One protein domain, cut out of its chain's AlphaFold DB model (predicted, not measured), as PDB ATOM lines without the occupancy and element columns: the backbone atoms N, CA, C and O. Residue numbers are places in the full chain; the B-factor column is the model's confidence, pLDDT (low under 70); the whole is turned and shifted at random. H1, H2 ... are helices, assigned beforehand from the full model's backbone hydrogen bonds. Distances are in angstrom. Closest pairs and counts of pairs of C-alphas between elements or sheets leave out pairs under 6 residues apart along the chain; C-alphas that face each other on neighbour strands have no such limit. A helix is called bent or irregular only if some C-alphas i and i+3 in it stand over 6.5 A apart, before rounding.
ATOM      1  N   ASN A  80     335.938-145.609 105.827       96.75
ATOM      2  CA  ASN A  80     334.725-144.831 106.050       96.75
ATOM      3  C   ASN A  80     334.510-144.568 107.554       96.75
ATOM      4  O   ASN A  80     335.420-144.735 108.365       96.75
ATOM      5  N   GLN A  81     333.310-144.122 107.933       97.00
ATOM      6  CA  GLN A  81     332.977-143.860 109.334       97.00
ATOM      7  C   GLN A  81     333.131-145.105 110.224       97.00
ATOM      8  O   GLN A  81     333.656-144.970 111.325       97.00
ATOM      9  N   GLN A  82     332.743-146.292 109.748       97.69
ATOM     10  CA  GLN A  82     332.875-147.541 110.504       97.69
ATOM     11  C   GLN A  82     334.343-147.830 110.822       97.69
ATOM     12  O   GLN A  82     334.666-148.158 111.954       97.69
ATOM     13  N   THR A  83     335.254-147.585 109.873       97.75
ATOM     14  CA  THR A  83     336.699-147.717 110.117       97.75
ATOM     15  C   THR A  83     337.161-146.857 111.296       97.75
ATOM     16  O   THR A  83     337.938-147.314 112.126       97.75
ATOM     17  N   LEU A  84     336.678-145.612 111.401       97.88
ATOM     18  CA  LEU A  84     337.005-144.737 112.533       97.88
ATOM     19  C   LEU A  84     336.387-145.228 113.848       97.88
ATOM     20  O   LEU A  84     336.999-145.079 114.903       97.88
ATOM     21  N   GLU A  85     335.183-145.795 113.797       97.44
ATOM     22  CA  GLU A  85     334.500-146.353 114.967       97.44
ATOM     23  C   GLU A  85     335.203-147.607 115.492       97.44
ATOM     24  O   GLU A  85     335.430-147.702 116.700       97.44
ATOM     25  N   ASP A  86     335.628-148.493 114.592       97.62
ATOM     26  CA  ASP A  86     336.340-149.731 114.911       97.62
ATOM     27  C   ASP A  86     337.730-149.455 115.497       97.62
ATOM     28  O   ASP A  86     338.223-150.237 116.304       97.62
ATOM     29  N   LEU A  87     338.362-148.326 115.151       97.12
ATOM     30  CA  LEU A  87     339.632-147.881 115.745       97.12
ATOM     31  C   LEU A  87     339.492-147.374 117.193       97.12
ATOM     32  O   LEU A  87     340.498-147.116 117.861       97.12
ATOM     33  N   GLU A  88     338.263-147.237 117.689       95.62
ATOM     34  CA  GLU A  88     337.931-146.827 119.052       95.62
ATOM     35  C   GLU A  88     338.624-145.526 119.496       95.62
ATOM     36  O   GLU A  88     338.288-144.446 119.015       95.62
ATOM     37  N   THR A  89     339.550-145.600 120.460       94.31
ATOM     38  CA  THR A  89     340.239-144.438 121.047       94.31
ATOM     39  C   THR A  89     341.452-143.995 120.234       94.31
ATOM     40  O   THR A  89     341.908-142.861 120.379       94.31
ATOM     41  N   LEU A  90     341.975-144.852 119.348       96.69
ATOM     42  CA  LEU A  90     343.191-144.558 118.588       96.69
ATOM     43  C   LEU A  90     343.123-143.245 117.797       96.69
ATOM     44  O   LEU A  90     344.104-142.502 117.866       96.69
ATOM     45  N   PRO A  91     341.999-142.873 117.140       97.19
ATOM     46  CA  PRO A  91     341.898-141.618 116.399       97.19
ATOM     47  C   PRO A  91     342.240-140.364 117.221       97.19
ATOM     48  O   PRO A  91     342.678-139.372 116.645       97.19
ATOM     49  N   LEU A  92     342.122-140.397 118.557       96.62
ATOM     50  CA  LEU A  92     342.538-139.302 119.447       96.62
ATOM     51  C   LEU A  92     344.027-138.932 119.297       96.62
ATOM     52  O   LEU A  92     344.399-137.782 119.537       96.62
ATOM     53  N   TYR A  93     344.869-139.900 118.933       97.06
ATOM     54  CA  TYR A  93     346.329-139.768 118.905       97.06
ATOM     55  C   TYR A  93     346.900-139.598 117.497       97.06
ATOM     56  O   TYR A  93     348.045-139.171 117.353       97.06
ATOM     57  N   LEU A  94     346.117-139.937 116.472       97.31
ATOM     58  CA  LEU A  94     346.570-139.944 115.086       97.31
ATOM     59  C   LEU A  94     346.701-138.524 114.527       97.31
ATOM     60  O   LEU A  94     346.058-137.565 114.967       97.31
ATOM     61  N   THR A  95     347.575-138.392 113.541       96.00
ATOM     62  CA  THR A  95     348.026-137.122 112.985       96.00
ATOM     63  C   THR A  95     347.297-136.773 111.692       96.00
ATOM     64  O   THR A  95     346.470-137.522 111.169       96.00
ATOM     65  N   GLN A  96     347.625-135.604 111.145       93.62
ATOM     66  CA  GLN A  96     347.188-135.172 109.825       93.62
ATOM     67  C   GLN A  96     347.422-136.233 108.739       93.62
ATOM     68  O   GLN A  96     346.623-136.297 107.809       93.62
ATOM     69  N   ASN A  97     348.487-137.035 108.827       94.56
ATOM     70  CA  ASN A  97     348.786-138.067 107.836       94.56
ATOM     71  C   ASN A  97     347.622-139.066 107.724       94.56
ATOM     72  O   ASN A  97     347.055-139.229 106.645       94.56
ATOM     73  N   PHE A  98     347.156-139.599 108.855       96.50
ATOM     74  CA  PHE A  98     345.951-140.423 108.916       96.50
ATOM     75  C   PHE A  98     344.679-139.640 108.561       96.50
ATOM     76  O   PHE A  98     343.904-140.050 107.696       96.50
ATOM     77  N   TRP A  99     344.459-138.479 109.187       95.56
ATOM     78  CA  TRP A  99     343.225-137.716 108.987       95.56
ATOM     79  C   TRP A  99     343.057-137.218 107.546       95.56
ATOM     80  O   TRP A  99     341.930-137.000 107.110       95.56
ATOM     81  N   SER A 100     344.128-137.047 106.771       93.25
ATOM     82  CA  SER A 100     344.062-136.647 105.357       93.25
ATOM     83  C   SER A 100     343.306-137.642 104.470       93.25
ATOM     84  O   SER A 100     342.780-137.249 103.433       93.25
ATOM     85  N   LEU A 101     343.188-138.897 104.917       95.00
ATOM     86  CA  LEU A 101     342.583-140.000 104.172       95.00
ATOM     87  C   LEU A 101     341.051-140.020 104.252       95.00
ATOM     88  O   LEU A 101     340.406-140.765 103.522       95.00
ATOM     89  N   PHE A 102     340.456-139.187 105.111       94.75
ATOM     90  CA  PHE A 102     339.009-139.100 105.287       94.75
ATOM     91  C   PHE A 102     338.461-137.766 104.777       94.75
ATOM     92  O   PHE A 102     339.041-136.695 105.001       94.75
ATOM     93  N   THR A 103     337.284-137.815 104.154       92.75
ATOM     94  CA  THR A 103     336.551-136.610 103.750       92.75
ATOM     95  C   THR A 103     336.056-135.831 104.973       92.75
ATOM     96  O   THR A 103     335.879-136.384 106.063       92.75
ATOM     97  N   THR A 104     335.798-134.532 104.803       89.31
ATOM     98  CA  THR A 104     335.221-133.681 105.861       89.31
ATOM     99  C   THR A 104     333.884-134.221 106.368       89.31
ATOM    100  O   THR A 104     333.617-134.161 107.564       89.31
ATOM    101  N   GLU A 105     333.069-134.800 105.482       91.38
ATOM    102  CA  GLU A 105     331.785-135.399 105.849       91.38
ATOM    103  C   GLU A 105     331.960-136.592 106.798       91.38
ATOM    104  O   GLU A 105     331.308-136.650 107.842       91.38
ATOM    105  N   VAL A 106     332.873-137.517 106.475       95.12
ATOM    106  CA  VAL A 106     333.136-138.701 107.308       95.12
ATOM    107  C   VAL A 106     333.692-138.293 108.671       95.12
ATOM    108  O   VAL A 106     333.211-138.769 109.699       95.12
ATOM    109  N   LYS A 107     334.640-137.347 108.694       94.94
ATOM    110  CA  LYS A 107     335.185-136.774 109.934       94.94
ATOM    111  C   LYS A 107     334.091-136.159 110.803       94.94
ATOM    112  O   LYS A 107     334.010-136.464 111.989       94.94
ATOM    113  N   GLY A 108     333.236-135.325 110.208       92.75
ATOM    114  CA  GLY A 108     332.146-134.656 110.914       92.75
ATOM    115  C   GLY A 108     331.162-135.650 111.527       92.75
ATOM    116  O   GLY A 108     330.834-135.533 112.705       92.75
ATOM    117  N   LYS A 109     330.738-136.672 110.769       94.56
ATOM    118  CA  LYS A 109     329.842-137.725 111.274       94.56
ATOM    119  C   LYS A 109     330.463-138.508 112.434       94.56
ATOM    120  O   LYS A 109     329.816-138.656 113.466       94.56
ATOM    121  N   PHE A 110     331.721-138.930 112.305       96.69
ATOM    122  CA  PHE A 110     332.433-139.644 113.368       96.69
ATOM    123  C   PHE A 110     332.570-138.804 114.648       96.69
ATOM    124  O   PHE A 110     332.285-139.275 115.752       96.69
ATOM    125  N   LEU A 111     332.955-137.529 114.524       95.06
ATOM    126  CA  LEU A 111     333.149-136.658 115.683       95.06
ATOM    127  C   LEU A 111     331.872-136.450 116.504       95.06
ATOM    128  O   LEU A 111     331.969-136.260 117.719       95.06
ATOM    129  N   LYS A 112     330.685-136.547 115.888       93.19
ATOM    130  CA  LYS A 112     329.407-136.405 116.602       93.19
ATOM    131  C   LYS A 112     329.218-137.438 117.710       93.19
ATOM    132  O   LYS A 112     328.642-137.101 118.745       93.19
ATOM    133  N   SER A 113     329.721-138.659 117.521       93.19
ATOM    134  CA  SER A 113     329.686-139.729 118.528       93.19
ATOM    135  C   SER A 113     330.992-139.823 119.325       93.19
ATOM    136  O   SER A 113     330.983-140.194 120.501       93.19
ATOM    137  N   PHE A 114     332.129-139.461 118.726       95.38
ATOM    138  CA  PHE A 114     333.434-139.543 119.378       95.38
ATOM    139  C   PHE A 114     333.627-138.473 120.458       95.38
ATOM    140  O   PHE A 114     333.994-138.798 121.587       95.38
ATOM    141  N   MET A 115     333.298-137.209 120.168       92.88
ATOM    142  CA  MET A 115     333.520-136.101 121.104       92.88
ATOM    143  C   MET A 115     332.738-136.241 122.420       92.88
ATOM    144  O   MET A 115     333.342-136.055 123.481       92.88
ATOM    145  N   PRO A 116     331.439-136.614 122.429       91.50
ATOM    146  CA  PRO A 116     330.724-136.866 123.679       91.50
ATOM    147  C   PRO A 116     331.350-137.978 124.525       91.50
ATOM    148  O   PRO A 116     331.410-137.842 125.746       91.50
ATOM    149  N   ARG A 117     331.849-139.053 123.894       93.38
ATOM    150  CA  ARG A 117     332.540-140.146 124.601       93.38
ATOM    151  C   ARG A 117     333.811-139.644 125.279       93.38
ATOM    152  O   ARG A 117     333.975-139.871 126.475       93.38
ATOM    153  N   LEU A 118     334.649-138.896 124.559       91.69
ATOM    154  CA  LEU A 118     335.887-138.334 125.108       91.69
ATOM    155  C   LEU A 118     335.630-137.362 126.265       91.69
ATOM    156  O   LEU A 118     336.327-137.414 127.280       91.69
ATOM    157  N   ARG A 119     334.611-136.502 126.134       87.00
ATOM    158  CA  ARG A 119     334.197-135.569 127.193       87.00
ATOM    159  C   ARG A 119     333.678-136.315 128.427       87.00
ATOM    160  O   ARG A 119     334.058-135.972 129.538       87.00
ATOM    161  N   LYS A 120     332.872-137.371 128.243       90.12
ATOM    162  CA  LYS A 120     332.377-138.232 129.337       90.12
ATOM    163  C   LYS A 120     333.505-138.979 130.058       90.12
ATOM    164  O   LYS A 120     333.390-139.240 131.246       90.12
ATOM    165  N   GLN A 121     334.571-139.326 129.344       88.50
ATOM    166  CA  GLN A 121     335.769-139.959 129.904       88.50
ATOM    167  C   GLN A 121     336.736-138.962 130.559       88.50
ATOM    168  O   GLN A 121     337.831-139.363 130.942       88.50
ATOM    169  N   GLU A 122     336.369-137.677 130.645       84.88
ATOM    170  CA  GLU A 122     337.224-136.612 131.184       84.88
ATOM    171  C   GLU A 122     338.604-136.582 130.509       84.88
ATOM    172  O   GLU A 122     339.647-136.389 131.136       84.88
ATOM    173  N   THR A 123     338.615-136.800 129.187       87.94
ATOM    174  CA  THR A 123     339.850-136.823 128.400       87.94
ATOM    175  C   THR A 123     340.640-135.541 128.627       87.94
ATOM    176  O   THR A 123     340.117-134.435 128.488       87.94
ATOM    177  N   VAL A 124     341.933-135.693 128.925       84.88
ATOM    178  CA  VAL A 124     342.840-134.569 129.169       84.88
ATOM    179  C   VAL A 124     342.731-133.550 128.032       84.88
ATOM    180  O   VAL A 124     343.031-133.873 126.881       84.88
ATOM    181  N   LYS A 125     342.378-132.298 128.356       79.62
ATOM    182  CA  LYS A 125     342.130-131.226 127.369       79.62
ATOM    183  C   LYS A 125     343.255-131.069 126.339       79.62
ATOM    184  O   LYS A 125     342.989-130.805 125.171       79.62
ATOM    185  N   ARG A 126     344.522-131.288 126.728       82.25
ATOM    186  CA  ARG A 126     345.678-131.272 125.806       82.25
ATOM    187  C   ARG A 126     345.525-132.260 124.641       82.25
ATOM    188  O   ARG A 126     345.911-131.923 123.530       82.25
ATOM    189  N   LYS A 127     344.957-133.447 124.873       88.94
ATOM    190  CA  LYS A 127     344.729-134.451 123.822       88.94
ATOM    191  C   LYS A 127     343.630-134.005 122.856       88.94
ATOM    192  O   LYS A 127     343.826-134.090 121.651       88.94
ATOM    193  N   LEU A 128     342.541-133.425 123.370       88.00
ATOM    194  CA  LEU A 128     341.471-132.847 122.543       88.00
ATOM    195  C   LEU A 128     341.999-131.724 121.636       88.00
ATOM    196  O   LEU A 128     341.693-131.691 120.446       88.00
ATOM    197  N   LYS A 129     342.861-130.851 122.174       82.88
ATOM    198  CA  LYS A 129     343.559-129.807 121.400       82.88
ATOM    199  C   LYS A 129     344.370-130.392 120.251       82.88
ATOM    200  O   LYS A 129     344.267-129.932 119.115       82.88
ATOM    201  N   THR A 130     345.168-131.419 120.544       87.94
ATOM    202  CA  THR A 130     345.961-132.108 119.524       87.94
ATOM    203  C   THR A 130     345.060-132.713 118.452       87.94
ATOM    204  O   THR A 130     345.306-132.457 117.279       87.94
ATOM    205  N   LEU A 131     343.984-133.413 118.825       91.44
ATOM    206  CA  LEU A 131     343.018-133.977 117.878       91.44
ATOM    207  C   LEU A 131     342.471-132.911 116.917       91.44
ATOM    208  O   LEU A 131     342.581-133.076 115.703       91.44
ATOM    209  N   PHE A 132     341.952-131.793 117.436       86.38
ATOM    210  CA  PHE A 132     341.406-130.726 116.590       86.38
ATOM    211  C   PHE A 132     342.460-130.108 115.667       86.38
ATOM    212  O   PHE A 132     342.179-129.839 114.498       86.38
ATOM    213  N   LYS A 133     343.697-129.938 116.146       85.44
ATOM    214  CA  LYS A 133     344.810-129.466 115.313       85.44
ATOM    215  C   LYS A 133     345.117-130.434 114.164       85.44
ATOM    216  O   LYS A 133     345.345-129.981 113.044       85.44
ATOM    217  N   GLN A 134     345.144-131.739 114.437       90.06
ATOM    218  CA  GLN A 134     345.478-132.760 113.440       90.06
ATOM    219  C   GLN A 134     344.352-132.957 112.416       90.06
ATOM    220  O   GLN A 134     344.622-133.081 111.224       90.06
ATOM    221  N   ILE A 135     343.089-132.918 112.849       88.75
ATOM    222  CA  ILE A 135     341.941-133.172 111.969       88.75
ATOM    223  C   ILE A 135     341.579-131.967 111.077       88.75
ATOM    224  O   ILE A 135     341.133-132.160 109.942       88.75
ATOM    225  N   ASN A 136     341.818-130.732 111.547       81.12
ATOM    226  CA  ASN A 136     341.526-129.483 110.821       81.12
ATOM    227  C   ASN A 136     342.702-128.963 109.974       81.12
ATOM    228  O   ASN A 136     342.605-127.897 109.370       81.12
ATOM    229  N   SER A 137     343.825-129.677 109.902       73.69
ATOM    230  CA  SER A 137     345.074-129.192 109.293       73.69
ATOM    231  C   SER A 137     344.972-128.755 107.817       73.69
ATOM    232  O   SER A 137     345.800-127.967 107.352       73.69
ATOM    233  N   HIS A 138     343.965-129.248 107.085       65.25
ATOM    234  CA  HIS A 138     343.678-128.904 105.685       65.25
ATOM    235  C   HIS A 138     342.695-127.735 105.524       65.25
ATOM    236  O   HIS A 138     342.484-127.273 104.410       65.25
ATOM    237  N   SER A 139     342.130-127.215 106.615       61.12
ATOM    238  CA  SER A 139     341.171-126.103 106.594       61.12
ATOM    239  C   SER A 139     341.824-124.728 106.384       61.12
ATOM    240  O   SER A 139     341.160-123.717 106.591       61.12
ATOM    241  N   ARG A 140     343.110-124.661 106.001       59.03
ATOM    242  CA  ARG A 140     343.871-123.402 105.938       59.03
ATOM    243  C   ARG A 140     343.188-122.397 105.013       59.03
ATOM    244  O   ARG A 140     343.263-122.514 103.789       59.03
ATOM    245  N   SER A 141     342.576-121.378 105.606       60.47
ATOM    246  CA  SER A 141     341.993-120.266 104.866       60.47
ATOM    247  C   SER A 141     343.071-119.484 104.115       60.47
ATOM    248  O   SER A 141     344.147-119.193 104.648       60.47
ATOM    249  N   LYS A 142     342.771-119.064 102.878       58.84
ATOM    250  CA  LYS A 142     343.563-118.024 102.205       58.84
ATOM    251  C   LYS A 142     343.461-116.730 103.025       58.84
ATOM    252  O   LYS A 142     342.377-116.373 103.489       58.84
ATOM    253  N   ARG A 143     344.586-116.030 103.221       56.56
ATOM    254  CA  ARG A 143     344.602-114.716 103.892       56.56
ATOM    255  C   ARG A 143     343.757-113.729 103.076       56.56
ATOM    256  O   ARG A 143     343.927-113.663 101.863       56.56
ATOM    257  N   GLY A 144     342.869-112.985 103.736       59.66
ATOM    258  CA  GLY A 144     342.017-111.964 103.107       59.66
ATOM    259  C   GLY A 144     340.643-112.442 102.622       59.66
ATOM    260  O   GLY A 144     339.880-111.630 102.110       59.66
ATOM    261  N   ALA A 145     340.296-113.722 102.792       64.00
ATOM    262  CA  ALA A 145     338.910-114.168 102.659       64.00
ATOM    263  C   ALA A 145     338.122-113.787 103.926       64.00
ATOM    264  O   ALA A 145     338.672-113.870 105.022       64.00
ATOM    265  N   GLY A 146     336.858-113.374 103.781       80.88
ATOM    266  CA  GLY A 146     335.934-113.218 104.910       80.88
ATOM    267  C   GLY A 146     335.568-114.567 105.550       80.88
ATOM    268  O   GLY A 146     336.280-115.563 105.389       80.88
ATOM    269  N   CYS A 147     334.436-114.631 106.251       88.38
ATOM    270  CA  CYS A 147     333.901-115.916 106.699       88.38
ATOM    271  C   CYS A 147     333.476-116.764 105.488       88.38
ATOM    272  O   CYS A 147     332.518-116.421 104.795       88.38
ATOM    273  N   ILE A 148     334.187-117.865 105.232       87.50
ATOM    274  CA  ILE A 148     333.911-118.795 104.123       87.50
ATOM    275  C   ILE A 148     333.530-120.193 104.609       87.50
ATOM    276  O   ILE A 148     332.854-120.916 103.884       87.50
ATOM    277  N   THR A 149     333.913-120.568 105.835       85.25
ATOM    278  CA  THR A 149     333.478-121.832 106.454       85.25
ATOM    279  C   THR A 149     331.975-121.823 106.759       85.25
ATOM    280  O   THR A 149     331.341-122.874 106.787       85.25
ATOM    281  N   GLY A 150     331.394-120.634 106.940       90.06
ATOM    282  CA  GLY A 150     329.998-120.431 107.314       90.06
ATOM    283  C   GLY A 150     329.881-119.874 108.728       90.06
ATOM    284  O   GLY A 150     330.644-120.247 109.623       90.06
ATOM    285  N   ASN A 151     328.934-118.955 108.921       94.69
ATOM    286  CA  ASN A 151     328.751-118.262 110.193       94.69
ATOM    287  C   ASN A 151     328.481-119.254 111.327       94.69
ATOM    288  O   ASN A 151     327.684-120.186 111.186       94.69
ATOM    289  N   ILE A 152     329.127-119.024 112.467       96.31
ATOM    290  CA  ILE A 152     328.880-119.795 113.678       96.31
ATOM    291  C   ILE A 152     327.529-119.338 114.230       96.31
ATOM    292  O   ILE A 152     327.350-118.175 114.575       96.31
ATOM    293  N   THR A 153     326.571-120.259 114.278       95.88
ATOM    294  CA  THR A 153     325.202-120.046 114.772       95.88
ATOM    295  C   THR A 153     324.930-120.941 115.977       95.88
ATOM    296  O   THR A 153     325.688-121.872 116.253       95.88
ATOM    297  N   GLN A 154     323.810-120.728 116.670       93.69
ATOM    298  CA  GLN A 154     323.389-121.584 117.785       93.69
ATOM    299  C   GLN A 154     323.348-123.078 117.416       93.69
ATOM    300  O   GLN A 154     323.791-123.911 118.203       93.69
ATOM    301  N   SER A 155     322.883-123.435 116.212       93.38
ATOM    302  CA  SER A 155     322.848-124.836 115.769       93.38
ATOM    303  C   SER A 155     324.242-125.415 115.529       93.38
ATOM    304  O   SER A 155     324.467-126.587 115.813       93.38
ATOM    305  N   VAL A 156     325.186-124.599 115.046       93.94
ATOM    306  CA  VAL A 156     326.593-125.004 114.894       93.94
ATOM    307  C   VAL A 156     327.225-125.236 116.267       93.94
ATOM    308  O   VAL A 156     327.900-126.239 116.461       93.94
ATOM    309  N   ILE A 157     326.949-124.362 117.239       93.88
ATOM    310  CA  ILE A 157     327.451-124.490 118.616       93.88
ATOM    311  C   ILE A 157     326.816-125.680 119.338       93.88
ATOM    312  O   ILE A 157     327.439-126.247 120.225       93.88
ATOM    313  N   ALA A 158     325.585-126.068 119.003       91.75
ATOM    314  CA  ALA A 158     324.926-127.237 119.582       91.75
ATOM    315  C   ALA A 158     325.457-128.570 119.020       91.75
ATOM    316  O   ALA A 158     325.282-129.613 119.654       91.75
ATOM    317  N   ASP A 159     326.119-128.554 117.856       91.81
ATOM    318  CA  ASP A 159     326.736-129.744 117.278       91.81
ATOM    319  C   ASP A 159     327.881-130.233 118.177       91.81
ATOM    320  O   ASP A 159     328.752-129.474 118.598       91.81
ATOM    321  N   THR A 160     327.885-131.523 118.509       89.94
ATOM    322  CA  THR A 160     328.866-132.102 119.433       89.94
ATOM    323  C   THR A 160     330.278-132.156 118.856       89.94
ATOM    324  O   THR A 160     331.229-132.288 119.628       89.94
ATOM    325  N   SER A 161     330.419-132.039 117.531       89.25
ATOM    326  CA  SER A 161     331.706-131.959 116.838       89.25
ATOM    327  C   SER A 161     332.323-130.557 116.845       89.25
ATOM    328  O   SER A 161     333.497-130.416 116.504       89.25
ATOM    329  N   PHE A 162     331.582-129.521 117.258       90.94
ATOM    330  CA  PHE A 162     332.096-128.155 117.336       90.94
ATOM    331  C   PHE A 162     333.352-128.079 118.235       90.94
ATOM    332  O   PHE A 162     333.355-128.682 119.316       90.94
ATOM    333  N   PRO A 163     334.428-127.359 117.836       90.81
ATOM    334  CA  PRO A 163     334.566-126.448 116.687       90.81
ATOM    335  C   PRO A 163     335.222-127.063 115.430       90.81
ATOM    336  O   PRO A 163     335.994-126.398 114.735       90.81
ATOM    337  N   PHE A 164     334.963-128.340 115.122       89.00
ATOM    338  CA  PHE A 164     335.467-128.983 113.902       89.00
ATOM    339  C   PHE A 164     335.125-128.187 112.631       89.00
ATOM    340  O   PHE A 164     334.040-127.624 112.513       89.00
ATOM    341  N   GLY A 165     336.055-128.159 111.672       85.62
ATOM    342  CA  GLY A 165     335.893-127.449 110.400       85.62
ATOM    343  C   GLY A 165     336.317-125.978 110.423       85.62
ATOM    344  O   GLY A 165     336.456-125.384 109.358       85.62
ATOM    345  N   TYR A 166     336.586-125.403 111.599       86.88
ATOM    346  CA  TYR A 166     337.147-124.060 111.721       86.88
ATOM    347  C   TYR A 166     338.651-124.125 112.016       86.88
ATOM    348  O   TYR A 166     339.095-124.846 112.911       86.88
ATOM    349  N   ASP A 167     339.444-123.346 111.279       85.12
ATOM    350  CA  ASP A 167     340.773-122.929 111.733       85.12
ATOM    351  C   ASP A 167     340.663-121.648 112.582       85.12
ATOM    352  O   ASP A 167     339.584-121.075 112.714       85.12
ATOM    353  N   MET A 168     341.763-121.186 113.189       86.50
ATOM    354  CA  MET A 168     341.754-119.975 114.030       86.50
ATOM    355  C   MET A 168     341.215-118.743 113.302       86.50
ATOM    356  O   MET A 168     340.477-117.957 113.888       86.50
ATOM    357  N   THR A 169     341.580-118.573 112.034       87.75
ATOM    358  CA  THR A 169     341.183-117.406 111.250       87.75
ATOM    359  C   THR A 169     339.700-117.464 110.911       87.75
ATOM    360  O   THR A 169     338.995-116.482 111.105       87.75
ATOM    361  N   GLN A 170     339.200-118.612 110.459       89.44
ATOM    362  CA  GLN A 170     337.782-118.792 110.158       89.44
ATOM    363  C   GLN A 170     336.928-118.767 111.422       89.44
ATOM    364  O   GLN A 170     335.846-118.199 111.394       89.44
ATOM    365  N   PHE A 171     337.412-119.307 112.542       92.56
ATOM    366  CA  PHE A 171     336.715-119.212 113.821       92.56
ATOM    367  C   PHE A 171     336.527-117.751 114.245       92.56
ATOM    368  O   PHE A 171     335.435-117.368 114.648       92.56
ATOM    369  N   ASP A 172     337.564-116.920 114.110       94.19
ATOM    370  CA  ASP A 172     337.472-115.487 114.399       94.19
ATOM    371  C   ASP A 172     336.537-114.757 113.425       94.19
ATOM    372  O   ASP A 172     335.622-114.052 113.847       94.19
ATOM    373  N   LEU A 173     336.701-114.964 112.119       93.44
ATOM    374  CA  LEU A 173     335.912-114.257 111.108       93.44
ATOM    375  C   LEU A 173     334.436-114.672 111.077       93.44
ATOM    376  O   LEU A 173     333.585-113.852 110.745       93.44
ATOM    377  N   CYS A 174     334.127-115.931 111.395       94.94
ATOM    378  CA  CYS A 174     332.768-116.474 111.361       94.94
ATOM    379  C   CYS A 174     332.022-116.367 112.695       94.94
ATOM    380  O   CYS A 174     330.838-116.707 112.748       94.94
ATOM    381  N   LEU A 175     332.690-115.944 113.773       96.25
ATOM    382  CA  LEU A 175     332.067-115.761 115.080       96.25
ATOM    383  C   LEU A 175     331.608-114.314 115.260       96.25
ATOM    384  O   LEU A 175     332.412-113.410 115.508       96.25
ATOM    385  N   ASP A 176     330.297-114.121 115.183       96.44
ATOM    386  CA  ASP A 176     329.661-112.853 115.511       96.44
ATOM    387  C   ASP A 176     329.596-112.621 117.033       96.44
ATOM    388  O   ASP A 176     329.413-113.552 117.824       96.44
ATOM    389  N   ILE A 177     329.738-111.359 117.450       96.88
ATOM    390  CA  ILE A 177     329.736-110.971 118.866       96.88
ATOM    391  C   ILE A 177     328.370-111.225 119.520       96.88
ATOM    392  O   ILE A 177     328.328-111.682 120.661       96.88
ATOM    393  N   SER A 178     327.256-110.952 118.832       96.38
ATOM    394  CA  SER A 178     325.915-111.179 119.392       96.38
ATOM    395  C   SER A 178     325.667-112.666 119.630       96.38
ATOM    396  O   SER A 178     325.289-113.054 120.733       96.38
ATOM    397  N   VAL A 179     326.038-113.514 118.663       97.00
ATOM    398  CA  VAL A 179     325.946-114.973 118.810       97.00
ATOM    399  C   VAL A 179     326.784-115.464 119.988       97.00
ATOM    400  O   VAL A 179     326.327-116.323 120.746       97.00
ATOM    401  N   LEU A 180     327.992-114.918 120.170       96.75
ATOM    402  CA  LEU A 180     328.840-115.260 121.309       96.75
ATOM    403  C   LEU A 180     328.181-114.902 122.646       96.75
ATOM    404  O   LEU A 180     328.182-115.730 123.555       96.75
ATOM    405  N   LYS A 181     327.609-113.700 122.769       96.06
ATOM    406  CA  LYS A 181     326.932-113.259 123.998       96.06
ATOM    407  C   LYS A 181     325.757-114.166 124.346       96.06
ATOM    408  O   LYS A 181     325.678-114.640 125.476       96.06
ATOM    409  N   ASP A 182     324.905-114.448 123.368       95.88
ATOM    410  CA  ASP A 182     323.660-115.194 123.574       95.88
ATOM    411  C   ASP A 182     323.910-116.679 123.888       95.88
ATOM    412  O   ASP A 182     323.048-117.356 124.447       95.88
ATOM    413  N   ASN A 183     325.099-117.199 123.556       96.06
ATOM    414  CA  ASN A 183     325.428-118.623 123.659       96.06
ATOM    415  C   ASN A 183     326.704-118.907 124.474       96.06
ATOM    416  O   ASN A 183     327.275-119.995 124.358       96.06
ATOM    417  N   LEU A 184     327.167-117.962 125.302       95.56
ATOM    418  CA  LEU A 184     328.478-118.031 125.963       95.56
ATOM    419  C   LEU A 184     328.707-119.344 126.733       95.56
ATOM    420  O   LEU A 184     329.736-119.992 126.552       95.56
ATOM    421  N   ALA A 185     327.732-119.780 127.535       93.81
ATOM    422  CA  ALA A 185     327.841-121.019 128.311       93.81
ATOM    423  C   ALA A 185     327.984-122.278 127.428       93.81
ATOM    424  O   ALA A 185     328.630-123.252 127.816       93.81
ATOM    425  N   ALA A 186     327.393-122.277 126.229       93.00
ATOM    426  CA  ALA A 186     327.531-123.384 125.288       93.00
ATOM    427  C   ALA A 186     328.929-123.394 124.646       93.00
ATOM    428  O   ALA A 186     329.540-124.458 124.532       93.00
ATOM    429  N   PHE A 187     329.472-122.219 124.305       91.56
ATOM    430  CA  PHE A 187     330.845-122.085 123.808       91.56
ATOM    431  C   PHE A 187     331.875-122.592 124.812       91.56
ATOM    432  O   PHE A 187     332.727-123.407 124.459       91.56
ATOM    433  N   THR A 188     331.792-122.136 126.062       89.56
ATOM    434  CA  THR A 188     332.788-122.445 127.101       89.56
ATOM    435  C   THR A 188     332.781-123.925 127.486       89.56
ATOM    436  O   THR A 188     333.809-124.452 127.907       89.56
ATOM    437  N   LYS A 189     331.657-124.622 127.262       87.56
ATOM    438  CA  LYS A 189     331.531-126.079 127.410       87.56
ATOM    439  C   LYS A 189     332.105-126.872 126.230       87.56
ATOM    440  O   LYS A 189     332.561-127.998 126.415       87.56
ATOM    441  N   GLN A 190     332.016-126.339 125.013       87.44
ATOM    442  CA  GLN A 190     332.410-127.052 123.792       87.44
ATOM    443  C   GLN A 190     333.887-126.843 123.426       87.44
ATOM    444  O   GLN A 190     334.513-127.754 122.879       87.44
ATOM    445  N   VAL A 191     334.428-125.650 123.693       89.00
ATOM    446  CA  VAL A 191     335.722-125.191 123.175       89.00
ATOM    447  C   VAL A 191     336.807-125.287 124.241       89.00
ATOM    448  O   VAL A 191     336.923-124.428 125.111       89.00
ATOM    449  N   ASP A 192     337.663-126.300 124.114       82.31
ATOM    450  CA  ASP A 192     338.805-126.508 125.011       82.31
ATOM    451  C   ASP A 192     340.124-125.921 124.482       82.31
ATOM    452  O   ASP A 192     341.093-125.835 125.235       82.31
ATOM    453  N   ASP A 193     340.211-125.546 123.199       84.81
ATOM    454  CA  ASP A 193     341.461-125.086 122.580       84.81
ATOM    455  C   ASP A 193     341.855-123.663 122.982       84.81
ATOM    456  O   ASP A 193     341.089-122.726 122.793       84.81
ATOM    457  N   ASN A 194     343.091-123.481 123.466       87.19
ATOM    458  CA  ASN A 194     343.548-122.191 123.993       87.19
ATOM    459  C   ASN A 194     343.504-121.075 122.944       87.19
ATOM    460  O   ASN A 194     343.313-119.917 123.303       87.19
ATOM    461  N   ASN A 195     343.719-121.378 121.666       89.19
ATOM    462  CA  ASN A 195     343.702-120.358 120.629       89.19
ATOM    463  C   ASN A 195     342.272-119.922 120.304       89.19
ATOM    464  O   ASN A 195     342.018-118.725 120.195       89.19
ATOM    465  N   PHE A 196     341.329-120.863 120.226       91.75
ATOM    466  CA  PHE A 196     339.911-120.517 120.095       91.75
ATOM    467  C   PHE A 196     339.380-119.807 121.340       91.75
ATOM    468  O   PHE A 196     338.679-118.809 121.218       91.75
ATOM    469  N   GLN A 197     339.776-120.240 122.537       94.25
ATOM    470  CA  GLN A 197     339.426-119.563 123.787       94.25
ATOM    471  C   GLN A 197     339.964-118.125 123.834       94.25
ATOM    472  O   GLN A 197     339.256-117.232 124.289       94.25
ATOM    473  N   LYS A 198     341.171-117.863 123.307       95.50
ATOM    474  CA  LYS A 198     341.692-116.490 123.164       95.50
ATOM    475  C   LYS A 198     340.819-115.647 122.245       95.50
ATOM    476  O   LYS A 198     340.518-114.512 122.590       95.50
ATOM    477  N   ILE A 199     340.388-116.197 121.110       95.94
ATOM    478  CA  ILE A 199     339.477-115.499 120.191       95.94
ATOM    479  C   ILE A 199     338.140-115.199 120.883       95.94
ATOM    480  O   ILE A 199     337.644-114.077 120.790       95.94
ATOM    481  N   ILE A 200     337.590-116.167 121.627       96.88
ATOM    482  CA  ILE A 200     336.377-115.976 122.436       96.88
ATOM    483  C   ILE A 200     336.572-114.814 123.417       96.88
ATOM    484  O   ILE A 200     335.747-113.905 123.450       96.88
ATOM    485  N   LEU A 201     337.668-114.807 124.182       97.56
ATOM    486  CA  LEU A 201     337.931-113.753 125.159       97.56
ATOM    487  C   LEU A 201     338.110-112.378 124.495       97.56
ATOM    488  O   LEU A 201     337.529-111.403 124.959       97.56
ATOM    489  N   VAL A 202     338.836-112.300 123.375       97.31
ATOM    490  CA  VAL A 202     339.000-111.054 122.603       97.31
ATOM    491  C   VAL A 202     337.645-110.498 122.164       97.31
ATOM    492  O   VAL A 202     337.381-109.311 122.354       97.31
ATOM    493  N   LYS A 203     336.756-111.339 121.628       97.44
ATOM    494  CA  LYS A 203     335.411-110.911 121.215       97.44
ATOM    495  C   LYS A 203     334.518-110.540 122.394       97.44
ATOM    496  O   LYS A 203     333.740-109.597 122.285       97.44
ATOM    497  N   LEU A 204     334.642-111.223 123.532       97.00
ATOM    498  CA  LEU A 204     333.949-110.819 124.758       97.00
ATOM    499  C   LEU A 204     334.422-109.450 125.243       97.00
ATOM    500  O   LEU A 204     333.595-108.617 125.586       97.00
ATOM    501  N   ASN A 205     335.721-109.169 125.202       96.88
ATOM    502  CA  ASN A 205     336.240-107.852 125.566       96.88
ATOM    503  C   ASN A 205     335.765-106.750 124.603       96.88
ATOM    504  O   ASN A 205     335.520-105.627 125.031       96.88
ATOM    505  N   GLN A 206     335.577-107.062 123.314       96.50
ATOM    506  CA  GLN A 206     334.938-106.144 122.360       96.50
ATOM    507  C   GLN A 206     333.459-105.903 122.701       96.50
ATOM    508  O   GLN A 206     332.967-104.786 122.569       96.50
ATOM    509  N   ALA A 207     332.756-106.942 123.157       96.06
ATOM    510  CA  ALA A 207     331.362-106.864 123.582       96.06
ATOM    511  C   ALA A 207     331.168-106.087 124.894       96.06
ATOM    512  O   ALA A 207     330.120-105.472 125.094       96.06
ATOM    513  N   TYR A 208     332.168-106.140 125.776       95.88
ATOM    514  CA  TYR A 208     332.167-105.565 127.119       95.88
ATOM    515  C   TYR A 208     333.419-104.696 127.332       95.88
ATOM    516  O   TYR A 208     334.300-105.060 128.114       95.88
TER     517      TYR A 208
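What this domain is: This is residues 80 to 208 of the 303 residues of an uncharacterized protein of Oncorhynchus mykiss (UniProt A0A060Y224). Two helical lobes sit end to end along the longest axis: H1 to H4, where H3 and H4 run side by side in opposite directions with H1 and H2 on them, and H5 to H9, a loose cluster of mostly short helices in which H6 and H7 pack on the long H9. A long loop, residues 136 to 153, leads from H4 in the first lobe to H5 in the second. You have 129 printed residues, with nine named helices, H1 to H9 in that order, and no named strand: the class is all helix. The whole is compact, with a radius of gyration of the C-alphas of 14.6 A and spans of 45 by 33 by 24 A.

Where its parts are: Find C-alpha 81 at (332.977, -143.860, 109.334); there H1 begins, residues 81 to 86. H2 is residues 96 to 99. Go on to C-alpha 104 at (335.221, -133.681, 105.861), where H3 starts; it runs through residues 104 to 120, 24.1 A long, with a kink of 38 degrees near residue 113. H3 is neither bent nor irregular, but only just: C-alphas 112 and 115 are 6.1 A apart. H4, residues 125 to 135, is 15.5 A long. After it come H5, residues 154 to 158, H6, residues 168 to 174, H7, residues 177 to 182, and H8, residues 184 to 190. H9, residues 194 to 207, is 19.6 A long and ends at C-alpha 207, (331.362, -106.864, 123.582).

How they stand to each other: Look first at Gln 81 and Val 106, the closest C-alphas of H1 and H3, 5.5 A apart; these helices touch, H3 with residues 106 to 110 alone, at a tilt of 37 degrees, only just steep, the same way. H2 touches H4, closest at the C-alphas of Gln 96 and Gln 134, 4.7 A. H3 and H4 are close but not clearly touching, at a shallow tilt of 6 degrees, opposite ways; the C-alphas of Lys 107 and Ile 135 come closest, at 7.9 A. H5 touches H8, closest at the C-alphas of Ile 157 and Phe 187, 6.7 A. H6 touches H9, which meets it with residues 195 to 199 alone; the closest C-alphas, of Asp 172 and Ile 199, are 6.1 A apart. H7 touches H9 about perpendicular, at 87 degrees, with the C-alphas of Ile 177 and Lys 203 closest, at 6.1 A. H4 and H9 are only just apart, closest 8.0 A. Every O i to N i+4 pair is within hydrogen-bond range in H1 and H4 to H9, and 10 of 13 are in H3; H2 is too short for such a pair.

The domain as a whole: The C-alphas of Asp 86 and Tyr 208 are the two farthest apart, at 46.0 A. The printed part has no cut. The link from H4 to H5 is long, with 18 residues. Residues 138 to 145 have pLDDT under 70; the mean of the printed part is 90.2.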